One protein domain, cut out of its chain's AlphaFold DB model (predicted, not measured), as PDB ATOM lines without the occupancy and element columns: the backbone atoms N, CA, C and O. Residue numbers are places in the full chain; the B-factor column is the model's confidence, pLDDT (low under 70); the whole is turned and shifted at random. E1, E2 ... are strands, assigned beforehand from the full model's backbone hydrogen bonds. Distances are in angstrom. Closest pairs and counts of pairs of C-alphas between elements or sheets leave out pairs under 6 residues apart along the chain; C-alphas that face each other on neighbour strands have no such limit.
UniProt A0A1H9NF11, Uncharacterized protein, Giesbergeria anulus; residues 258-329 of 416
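AT A GLANCE: This is residues 258 to 329 of the 416 residues of an uncharacterized protein of Giesbergeria anulus (UniProt A0A1H9NF11). Two small lobes sit one after the other along the longest axis, each a little three-stranded sheet with a long loop before it: E1, E2 and E3 with residues 258 to 269, then E4, E5 and E6 with residues 296 to 309. The start of each loop pairs briefly with the first strand of its own lobe. The printed part has 72 residues, no named helix and six strands, E1 to E6 in order; the class is all strand, though strands hold 30 of the 72 residues. Each sheet is antiparallel, in the order E1, E2, E3 and E4, E5, E6; the whole is compact, with a radius of gyration of the C-alphas of 12.8 A, and elongated, spanning 35 by 23 by 15 A.

HOW THE PARTS SIT: Start at residues 258 to 259, which pair, parallel, with residues 273 to 274 of E1, residues 270 to 275. E1 and E2, residues 278 to 285, form a hairpin; look at N 273 and O 280, 2.9 A apart. E2 bends by 53 degrees at residue 281. E2 and E3, residues 288 to 291, form the next hairpin, with N 283 and O 290 at 2.7 A, completing a meander, each strand the antiparallel neighbour of the one before. Further on, residues 296 to 297 pair, parallel, with residues 311 to 312 of E4, residues 310 to 312. E4 and E5, residues 318 to 322, form a hairpin with N 319 and O 311 at 2.8 A. E5 and E6, residues 325 to 328, form another, with N 322 and O 325 at 2.8 A, in a second meander. E3 and E4 are apart.

IN THESE COORDINATES: Find C-alpha 270 at (129.226, 121.428, 147.972), where E1 begins; it runs 14.3 A. E2 runs 19.6 A, E3 10.0 A, E4 7.0 A and E5 12.8 A. E6 runs 9.8 A to C-alpha 328 at (139.696, 113.634, 121.767).

THE WHOLE: The C-alphas farthest apart, those of Pro 265 and Gln 329, are 36.5 A apart. The printed part has no cut, and the link from E3 to E4 is long, 18 residues. The mean pLDDT of the printed part is 86.5; look for low confidence at residue 294, under 70.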
ATOM      1  N   ALA A 258     135.315 127.314 147.496       93.38
ATOM      2  CA  ALA A 258     136.366 126.343 147.738       93.38
ATOM      3  C   ALA A 258     137.421 126.372 146.623       93.38
ATOM      4  O   ALA A 258     137.145 126.744 145.479       93.38
ATOM      5  N   THR A 259     138.634 125.946 146.963       93.25
ATOM      6  CA  THR A 259     139.734 125.781 146.008       93.25
ATOM      7  C   THR A 259     139.820 124.319 145.600       93.25
ATOM      8  O   THR A 259     139.898 123.445 146.463       93.25
ATOM      9  N   TYR A 260     139.831 124.048 144.295       90.94
ATOM     10  CA  TYR A 260     140.011 122.696 143.771       90.94
ATOM     11  C   TYR A 260     141.268 122.020 144.348       90.94
ATOM     12  O   TYR A 260     142.329 122.638 144.449       90.94
ATOM     13  N   GLY A 261     141.137 120.751 144.737       89.12
ATOM     14  CA  GLY A 261     142.208 119.928 145.302       89.12
ATOM     15  C   GLY A 261     142.565 120.231 146.762       89.12
ATOM     16  O   GLY A 261     143.297 119.447 147.372       89.12
ATOM     17  N   ALA A 262     142.052 121.321 147.344       94.19
ATOM     18  CA  ALA A 262     142.257 121.627 148.756       94.19
ATOM     19  C   ALA A 262     141.486 120.652 149.659       94.19
ATOM     20  O   ALA A 262     140.495 120.049 149.241       94.19
ATOM     21  N   ALA A 263     141.940 120.525 150.909       95.00
ATOM     22  CA  ALA A 263     141.260 119.713 151.908       95.00
ATOM     23  C   ALA A 263     139.853 120.261 152.197       95.00
ATOM     24  O   ALA A 263     139.651 121.477 152.263       95.00
ATOM     25  N   CYS A 264     138.892 119.364 152.391       94.25
ATOM     26  CA  CYS A 264     137.520 119.708 152.738       94.25
ATOM     27  C   CYS A 264     137.080 118.999 154.027       94.25
ATOM     28  O   CYS A 264     137.572 117.912 154.330       94.25
ATOM     29  N   PRO A 265     136.193 119.625 154.823       91.69
ATOM     30  CA  PRO A 265     135.908 119.164 156.180       91.69
ATOM     31  C   PRO A 265     134.924 117.993 156.239       91.69
ATOM     32  O   PRO A 265     134.917 117.249 157.216       91.69
ATOM     33  N   THR A 266     134.046 117.841 155.244       91.69
ATOM     34  CA  THR A 266     132.977 116.837 155.284       91.69
ATOM     35  C   THR A 266     132.581 116.410 153.882       91.69
ATOM     36  O   THR A 266     132.156 117.240 153.073       91.69
ATOM     37  N   ASP A 267     132.689 115.111 153.615       89.56
ATOM     38  CA  ASP A 267     132.303 114.512 152.340       89.56
ATOM     39  C   ASP A 267     130.838 114.819 151.994       89.56
ATOM     40  O   ASP A 267     129.951 114.837 152.848       89.56
ATOM     41  N   GLY A 268     130.590 115.094 150.716       87.38
ATOM     42  CA  GLY A 268     129.279 115.478 150.199       87.38
ATOM     43  C   GLY A 268     128.960 116.972 150.294       87.38
ATOM     44  O   GLY A 268     128.058 117.414 149.580       87.38
ATOM     45  N   MET A 269     129.706 117.768 151.079       90.81
ATOM     46  CA  MET A 269     129.572 119.230 151.049       90.81
ATOM     47  C   MET A 269     129.806 119.760 149.641       90.81
ATOM     48  O   MET A 269     130.636 119.229 148.905       90.81
ATOM     49  N   ALA A 270     129.103 120.830 149.284       90.69
ATOM     50  CA  ALA A 270     129.226 121.428 147.972       90.69
ATOM     51  C   ALA A 270     129.358 122.949 148.045       90.69
ATOM     52  O   ALA A 270     128.671 123.613 148.823       90.69
ATOM     53  N   MET A 271     130.271 123.488 147.244       93.12
ATOM     54  CA  MET A 271     130.608 124.908 147.205       93.12
ATOM     55  C   MET A 271     130.892 125.334 145.769       93.12
ATOM     56  O   MET A 271     131.268 124.522 144.923       93.12
ATOM     57  N   TRP A 272     130.759 126.630 145.494       92.25
ATOM     58  CA  TRP A 272     131.324 127.178 144.267       92.25
ATOM     59  C   TRP A 272     132.845 127.174 144.355       92.25
ATOM     60  O   TRP A 272     133.419 127.389 145.417       92.25
ATOM     61  N   GLY A 273     133.522 126.951 143.245       91.44
ATOM     62  CA  GLY A 273     134.964 127.100 143.174       91.44
ATOM     63  C   GLY A 273     135.403 127.464 141.775       91.44
ATOM     64  O   GLY A 273     134.586 127.595 140.867       91.44
ATOM     65  N   ASN A 274     136.710 127.618 141.614       86.50
ATOM     66  CA  ASN A 274     137.317 127.789 140.307       86.50
ATOM     67  C   ASN A 274     138.207 126.593 140.004       86.50
ATOM     68  O   ASN A 274     139.023 126.185 140.833       86.50
ATOM     69  N   PHE A 275     138.067 126.072 138.793       80.94
ATOM     70  CA  PHE A 275     138.969 125.088 138.225       80.94
ATOM     71  C   PHE A 275     139.485 125.639 136.898       80.94
ATOM     72  O   PHE A 275     138.702 125.937 135.999       80.94
ATOM     73  N   GLU A 276     140.799 125.873 136.826       75.12
ATOM     74  CA  GLU A 276     141.479 126.417 135.639       75.12
ATOM     75  C   GLU A 276     140.799 127.674 135.053       75.12
ATOM     76  O   GLU A 276     140.657 127.833 133.844       75.12
ATOM     77  N   GLY A 277     140.352 128.577 135.934       78.50
ATOM     78  CA  GLY A 277     139.727 129.855 135.569       78.50
ATOM     79  C   GLY A 277     138.221 129.801 135.295       78.50
ATOM     80  O   GLY A 277     137.625 130.849 135.060       78.50
ATOM     81  N   ASN A 278     137.595 128.623 135.364       79.44
ATOM     82  CA  ASN A 278     136.158 128.465 135.155       79.44
ATOM     83  C   ASN A 278     135.419 128.218 136.478       79.44
ATOM     84  O   ASN A 278     135.891 127.412 137.290       79.44
ATOM     85  N   PRO A 279     134.247 128.848 136.689       85.25
ATOM     86  CA  PRO A 279     133.420 128.578 137.852       85.25
ATOM     87  C   PRO A 279     132.826 127.174 137.741       85.25
ATOM     88  O   PRO A 279     132.106 126.856 136.794       85.25
ATOM     89  N   VAL A 280     133.114 126.335 138.728       87.50
ATOM     90  CA  VAL A 280     132.617 124.961 138.800       87.50
ATOM     91  C   VAL A 280     131.964 124.704 140.147       87.50
ATOM     92  O   VAL A 280     132.353 125.260 141.176       87.50
ATOM     93  N   TRP A 281     130.962 123.832 140.136       89.56
ATOM     94  CA  TRP A 281     130.407 123.278 141.359       89.56
ATOM     95  C   TRP A 281     131.388 122.241 141.904       89.56
ATOM     96  O   TRP A 281     131.608 121.215 141.260       89.56
ATOM     97  N   LEU A 282     132.004 122.516 143.051       91.31
ATOM     98  CA  LEU A 282     132.890 121.582 143.738       91.31
ATOM     99  C   LEU A 282     132.099 120.795 144.781       91.31
ATOM    100  O   LEU A 282     131.255 121.348 145.483       91.31
ATOM    101  N   GLN A 283     132.400 119.510 144.899       93.44
ATOM    102  CA  GLN A 283     131.903 118.612 145.926       93.44
ATOM    103  C   GLN A 283     133.092 118.033 146.696       93.44
ATOM    104  O   GLN A 283     134.100 117.645 146.106       93.44
ATOM    105  N   CYS A 284     132.975 117.978 148.017       92.88
ATOM    106  CA  CYS A 284     133.939 117.312 148.874       92.88
ATOM    107  C   CYS A 284     133.830 115.796 148.675       92.88
ATOM    108  O   CYS A 284     132.765 115.217 148.906       92.88
ATOM    109  N   LYS A 285     134.910 115.167 148.217       89.56
ATOM    110  CA  LYS A 285     135.018 113.721 148.016       89.56
ATOM    111  C   LYS A 285     136.344 113.243 148.583       89.56
ATOM    112  O   LYS A 285     137.390 113.788 148.235       89.56
ATOM    113  N   ALA A 286     136.299 112.238 149.459       88.88
ATOM    114  CA  ALA A 286     137.485 111.683 150.105       88.88
ATOM    115  C   ALA A 286     138.382 112.771 150.738       88.88
ATOM    116  O   ALA A 286     139.611 112.735 150.626       88.88
ATOM    117  N   GLY A 287     137.761 113.775 151.367       91.25
ATOM    118  CA  GLY A 287     138.467 114.873 152.027       91.25
ATOM    119  C   GLY A 287     139.129 115.895 151.095       91.25
ATOM    120  O   GLY A 287     139.889 116.731 151.589       91.25
ATOM    121  N   LYS A 288     138.850 115.886 149.782       91.94
ATOM    122  CA  LYS A 288     139.292 116.930 148.839       91.94
ATOM    123  C   LYS A 288     138.146 117.543 148.037       91.94
ATOM    124  O   LYS A 288     137.154 116.892 147.731       91.94
ATOM    125  N   TRP A 289     138.297 118.815 147.676       92.19
ATOM    126  CA  TRP A 289     137.370 119.498 146.775       92.19
ATOM    127  C   TRP A 289     137.595 119.083 145.318       92.19
ATOM    128  O   TRP A 289     138.617 119.423 144.722       92.19
ATOM    129  N   GLU A 290     136.613 118.409 144.727       89.12
ATOM    130  CA  GLU A 290     136.636 117.927 143.341       89.12
ATOM    131  C   GLU A 290     135.402 118.413 142.564       89.12
ATOM    132  O   GLU A 290     134.401 118.765 143.182       89.12
ATOM    133  N   PRO A 291     135.404 118.444 141.220       86.88
ATOM    134  CA  PRO A 291     134.215 118.770 140.439       86.88
ATOM    135  C   PRO A 291     133.026 117.849 140.771       86.88
ATOM    136  O   PRO A 291     133.072 116.625 140.629       86.88
ATOM    137  N   GLY A 292     131.930 118.454 141.226       83.06
ATOM    138  CA  GLY A 292     130.688 117.768 141.586       83.06
ATOM    139  C   GLY A 292     129.810 117.415 140.384       83.06
ATOM    140  O   GLY A 292     128.860 116.654 140.528       83.06
ATOM    141  N   ASN A 293     130.132 117.927 139.191       73.00
ATOM    142  CA  ASN A 293     129.422 117.631 137.941       73.00
ATOM    143  C   ASN A 293     129.684 116.210 137.402       73.00
ATOM    144  O   ASN A 293     129.112 115.843 136.379       73.00
ATOM    145  N   GLY A 294     130.544 115.422 138.059       67.81
ATOM    146  CA  GLY A 294     130.852 114.047 137.658       67.81
ATOM    147  C   GLY A 294     131.666 113.933 136.366       67.81
ATOM    148  O   GLY A 294     131.877 112.823 135.893       67.81
ATOM    149  N   LEU A 295     132.127 115.055 135.805       71.00
ATOM    150  CA  LEU A 295     132.993 115.081 134.632       71.00
ATOM    151  C   LEU A 295     134.422 115.373 135.072       71.00
ATOM    152  O   LEU A 295     134.705 116.407 135.682       71.00
ATOM    153  N   THR A 296     135.324 114.462 134.732       76.56
ATOM    154  CA  THR A 296     136.757 114.655 134.932       76.56
ATOM    155  C   THR A 296     137.253 115.715 133.952       76.56
ATOM    156  O   THR A 296     136.947 115.660 132.762       76.56
ATOM    157  N   TYR A 297     138.035 116.682 134.424       80.31
ATOM    158  CA  TYR A 297     138.792 117.547 133.524       80.31
ATOM    159  C   TYR A 297     140.133 116.895 133.213       80.31
ATOM    160  O   TYR A 297     140.835 116.454 134.125       80.31
ATOM    161  N   ALA A 298     140.479 116.807 131.932       85.31
ATOM    162  CA  ALA A 298     141.716 116.170 131.507       85.31
ATOM    163  C   ALA A 298     142.301 116.799 130.241       85.31
ATOM    164  O   ALA A 298     141.638 117.529 129.500       85.31
ATOM    165  N   THR A 299     143.561 116.464 129.984       86.69
ATOM    166  CA  THR A 299     144.291 116.853 128.778       86.69
ATOM    167  C   THR A 299     144.389 115.659 127.835       86.69
ATOM    168  O   THR A 299     144.656 114.537 128.269       86.69
ATOM    169  N   GLU A 300     144.203 115.894 126.535       85.94
ATOM    170  CA  GLU A 300     144.411 114.880 125.494       85.94
ATOM    171  C   GLU A 300     145.816 114.247 125.622       85.94
ATOM    172  O   GLU A 300     146.811 114.946 125.809       85.94
ATOM    173  N   GLY A 301     145.899 112.912 125.574       83.19
ATOM    174  CA  GLY A 301     147.139 112.141 125.729       83.19
ATOM    175  C   GLY A 301     147.620 111.923 127.174       83.19
ATOM    176  O   GLY A 301     148.563 111.147 127.399       83.19
ATOM    177  N   ALA A 302     146.985 112.545 128.172       87.44
ATOM    178  CA  ALA A 302     147.245 112.235 129.577       87.44
ATOM    179  C   ALA A 302     146.734 110.827 129.934       87.44
ATOM    180  O   ALA A 302     145.895 110.258 129.233       87.44
ATOM    181  N   ALA A 303     147.280 110.245 131.005       87.44
ATOM    182  CA  ALA A 303     146.832 108.945 131.491       87.44
ATOM    183  C   ALA A 303     145.411 109.032 132.074       87.44
ATOM    184  O   ALA A 303     145.053 110.032 132.698       87.44
ATOM    185  N   CYS A 304     144.633 107.972 131.894       86.88
ATOM    186  CA  CYS A 304     143.328 107.788 132.519       86.88
ATOM    187  C   CYS A 304     143.253 106.422 133.201       86.88
ATOM    188  O   CYS A 304     143.955 105.491 132.814       86.88
ATOM    189  N   SER A 305     142.454 106.339 134.265       84.56
ATOM    190  CA  SER A 305     142.380 105.177 135.157       84.56
ATOM    191  C   SER A 305     141.480 104.061 134.643       84.56
ATOM    192  O   SER A 305     141.687 102.906 135.009       84.56
ATOM    193  N   GLN A 306     140.472 104.396 133.839       85.44
ATOM    194  CA  GLN A 306     139.468 103.450 133.382       85.44
ATOM    195  C   GLN A 306     139.041 103.778 131.952       85.44
ATOM    196  O   GLN A 306     138.519 104.857 131.669       85.44
ATOM    197  N   ASP A 307     139.263 102.827 131.044       85.00
ATOM    198  CA  ASP A 307     138.785 102.929 129.667       85.00
ATOM    199  C   ASP A 307     137.268 103.153 129.636       85.00
ATOM    200  O   ASP A 307     136.517 102.555 130.409       85.00
ATOM    201  N   ARG A 308     136.825 103.968 128.673       83.75
ATOM    202  CA  ARG A 308     135.442 104.435 128.467       83.75
ATOM    203  C   ARG A 308     134.945 105.490 129.452       83.75
ATOM    204  O   ARG A 308     133.794 105.905 129.323       83.75
ATOM    205  N   ASP A 309     135.786 105.970 130.364       86.38
ATOM    206  CA  ASP A 309     135.455 107.179 131.112       86.38
ATOM    207  C   ASP A 309     135.343 108.385 130.175       86.38
ATOM    208  O   ASP A 309     135.976 108.446 129.114       86.38
ATOM    209  N   PHE A 310     134.540 109.358 130.602       87.81
ATOM    210  CA  PHE A 310     134.371 110.633 129.922       87.81
ATOM    211  C   PHE A 310     135.107 111.731 130.677       87.81
ATOM    212  O   PHE A 310     135.017 111.848 131.900       87.81
ATOM    213  N   ALA A 311     135.794 112.571 129.917       87.12
ATOM    214  CA  ALA A 311     136.372 113.799 130.419       87.12
ATOM    215  C   ALA A 311     136.081 114.951 129.464       87.12
ATOM    216  O   ALA A 311     135.612 114.767 128.338       87.12
ATOM    217  N   ILE A 312     136.368 116.159 129.923       87.12
ATOM    218  CA  ILE A 312     136.297 117.359 129.108       87.12
ATOM    219  C   ILE A 312     137.604 118.139 129.240       87.12
ATOM    220  O   ILE A 312     138.201 118.203 130.315       87.12
ATOM    221  N   THR A 313     138.082 118.715 128.141       83.31
ATOM    222  CA  THR A 313     139.182 119.682 128.209       83.31
ATOM    223  C   THR A 313     138.684 121.016 128.766       83.31
ATOM    224  O   THR A 313     137.490 121.320 128.755       83.31
ATOM    225  N   THR A 314     139.613 121.893 129.136       77.56
ATOM    226  CA  THR A 314     139.333 123.309 129.449       77.56
ATOM    227  C   THR A 314     138.673 124.091 128.317       77.56
ATOM    228  O   THR A 314     138.046 125.118 128.549       77.56
ATOM    229  N   THR A 315     138.807 123.611 127.081       79.31
ATOM    230  CA  THR A 315     138.223 124.198 125.869       79.31
ATOM    231  C   THR A 315     136.901 123.541 125.467       79.31
ATOM    232  O   THR A 315     136.438 123.732 124.345       79.31
ATOM    233  N   ASN A 316     136.278 122.784 126.375       80.81
ATOM    234  CA  ASN A 316     135.016 122.072 126.168       80.81
ATOM    235  C   ASN A 316     135.061 120.978 125.086       80.81
ATOM    236  O   ASN A 316     134.056 120.690 124.437       80.81
ATOM    237  N   VAL A 317     136.217 120.339 124.889       85.31
ATOM    238  CA  VAL A 317     136.346 119.185 123.993       85.31
ATOM    239  C   VAL A 317     136.092 117.907 124.781       85.31
ATOM    240  O   VAL A 317     136.779 117.641 125.764       85.31
ATOM    241  N   ALA A 318     135.132 117.102 124.326       88.12
ATOM    242  CA  ALA A 318     134.881 115.789 124.905       88.12
ATOM    243  C   ALA A 318     136.078 114.853 124.671       88.12
ATOM    244  O   ALA A 318     136.589 114.724 123.552       88.12
ATOM    245  N   LEU A 319     136.500 114.190 125.741       88.12
ATOM    246  CA  LEU A 319     137.533 113.167 125.758       88.12
ATOM    247  C   LEU A 319     136.904 111.840 126.187       88.12
ATOM    248  O   LEU A 319     136.049 111.811 127.072       88.12
ATOM    249  N   VAL A 320     137.361 110.747 125.584       89.69
ATOM    250  CA  VAL A 320     137.048 109.385 126.030       89.69
ATOM    251  C   VAL A 320     138.358 108.693 126.367       89.69
ATOM    252  O   VAL A 320     139.320 108.786 125.602       89.69
ATOM    253  N   CYS A 321     138.413 108.027 127.516       88.19
ATOM    254  CA  CYS A 321     139.562 107.210 127.878       88.19
ATOM    255  C   CYS A 321     139.614 105.962 126.984       88.19
ATOM    256  O   CYS A 321     138.649 105.200 126.918       88.19
ATOM    257  N   SER A 322     140.725 105.760 126.281       85.94
ATOM    258  CA  SER A 322     140.971 104.596 125.430       85.94
ATOM    259  C   SER A 322     142.428 104.174 125.568       85.94
ATOM    260  O   SER A 322     143.324 105.003 125.407       85.94
ATOM    261  N   ASN A 323     142.679 102.890 125.833       86.00
ATOM    262  CA  ASN A 323     144.015 102.351 126.095       86.00
ATOM    263  C   ASN A 323     144.761 103.119 127.206       86.00
ATOM    264  O   ASN A 323     145.949 103.424 127.076       86.00
ATOM    265  N   ASN A 324     144.061 103.462 128.294       87.31
ATOM    266  CA  ASN A 324     144.570 104.264 129.416       87.31
ATOM    267  C   ASN A 324     145.072 105.665 129.023       87.31
ATOM    268  O   ASN A 324     145.866 106.274 129.750       87.31
ATOM    269  N   LYS A 325     144.617 106.197 127.882       87.06
ATOM    270  CA  LYS A 325     144.901 107.559 127.421       87.06
ATOM    271  C   LYS A 325     143.624 108.325 127.102       87.06
ATOM    272  O   LYS A 325     142.696 107.792 126.502       87.06
ATOM    273  N   TRP A 326     143.578 109.601 127.469       88.00
ATOM    274  CA  TRP A 326     142.478 110.475 127.071       88.00
ATOM    275  C   TRP A 326     142.561 110.812 125.580       88.00
ATOM    276  O   TRP A 326     143.520 111.450 125.147       88.00
ATOM    277  N   VAL A 327     141.549 110.423 124.803       85.56
ATOM    278  CA  VAL A 327     141.484 110.651 123.352       85.56
ATOM    279  C   VAL A 327     140.366 111.630 123.014       85.56
ATOM    280  O   VAL A 327     139.222 111.465 123.447       85.56
ATOM    281  N   SER A 328     140.677 112.641 122.201       86.56
ATOM    282  CA  SER A 328     139.696 113.634 121.767       86.56
ATOM    283  C   SER A 328     138.643 113.058 120.821       86.56
ATOM    284  O   SER A 328     138.955 112.461 119.787       86.56
ATOM    285  N   GLN A 329     137.373 113.336 121.122       83.81
ATOM    286  CA  GLN A 329     136.241 113.042 120.238       83.81
ATOM    287  C   GLN A 329     136.052 114.096 119.143       83.81
ATOM    288  O   GLN A 329     135.396 113.839 118.143       83.81
TER     289      GLN A 329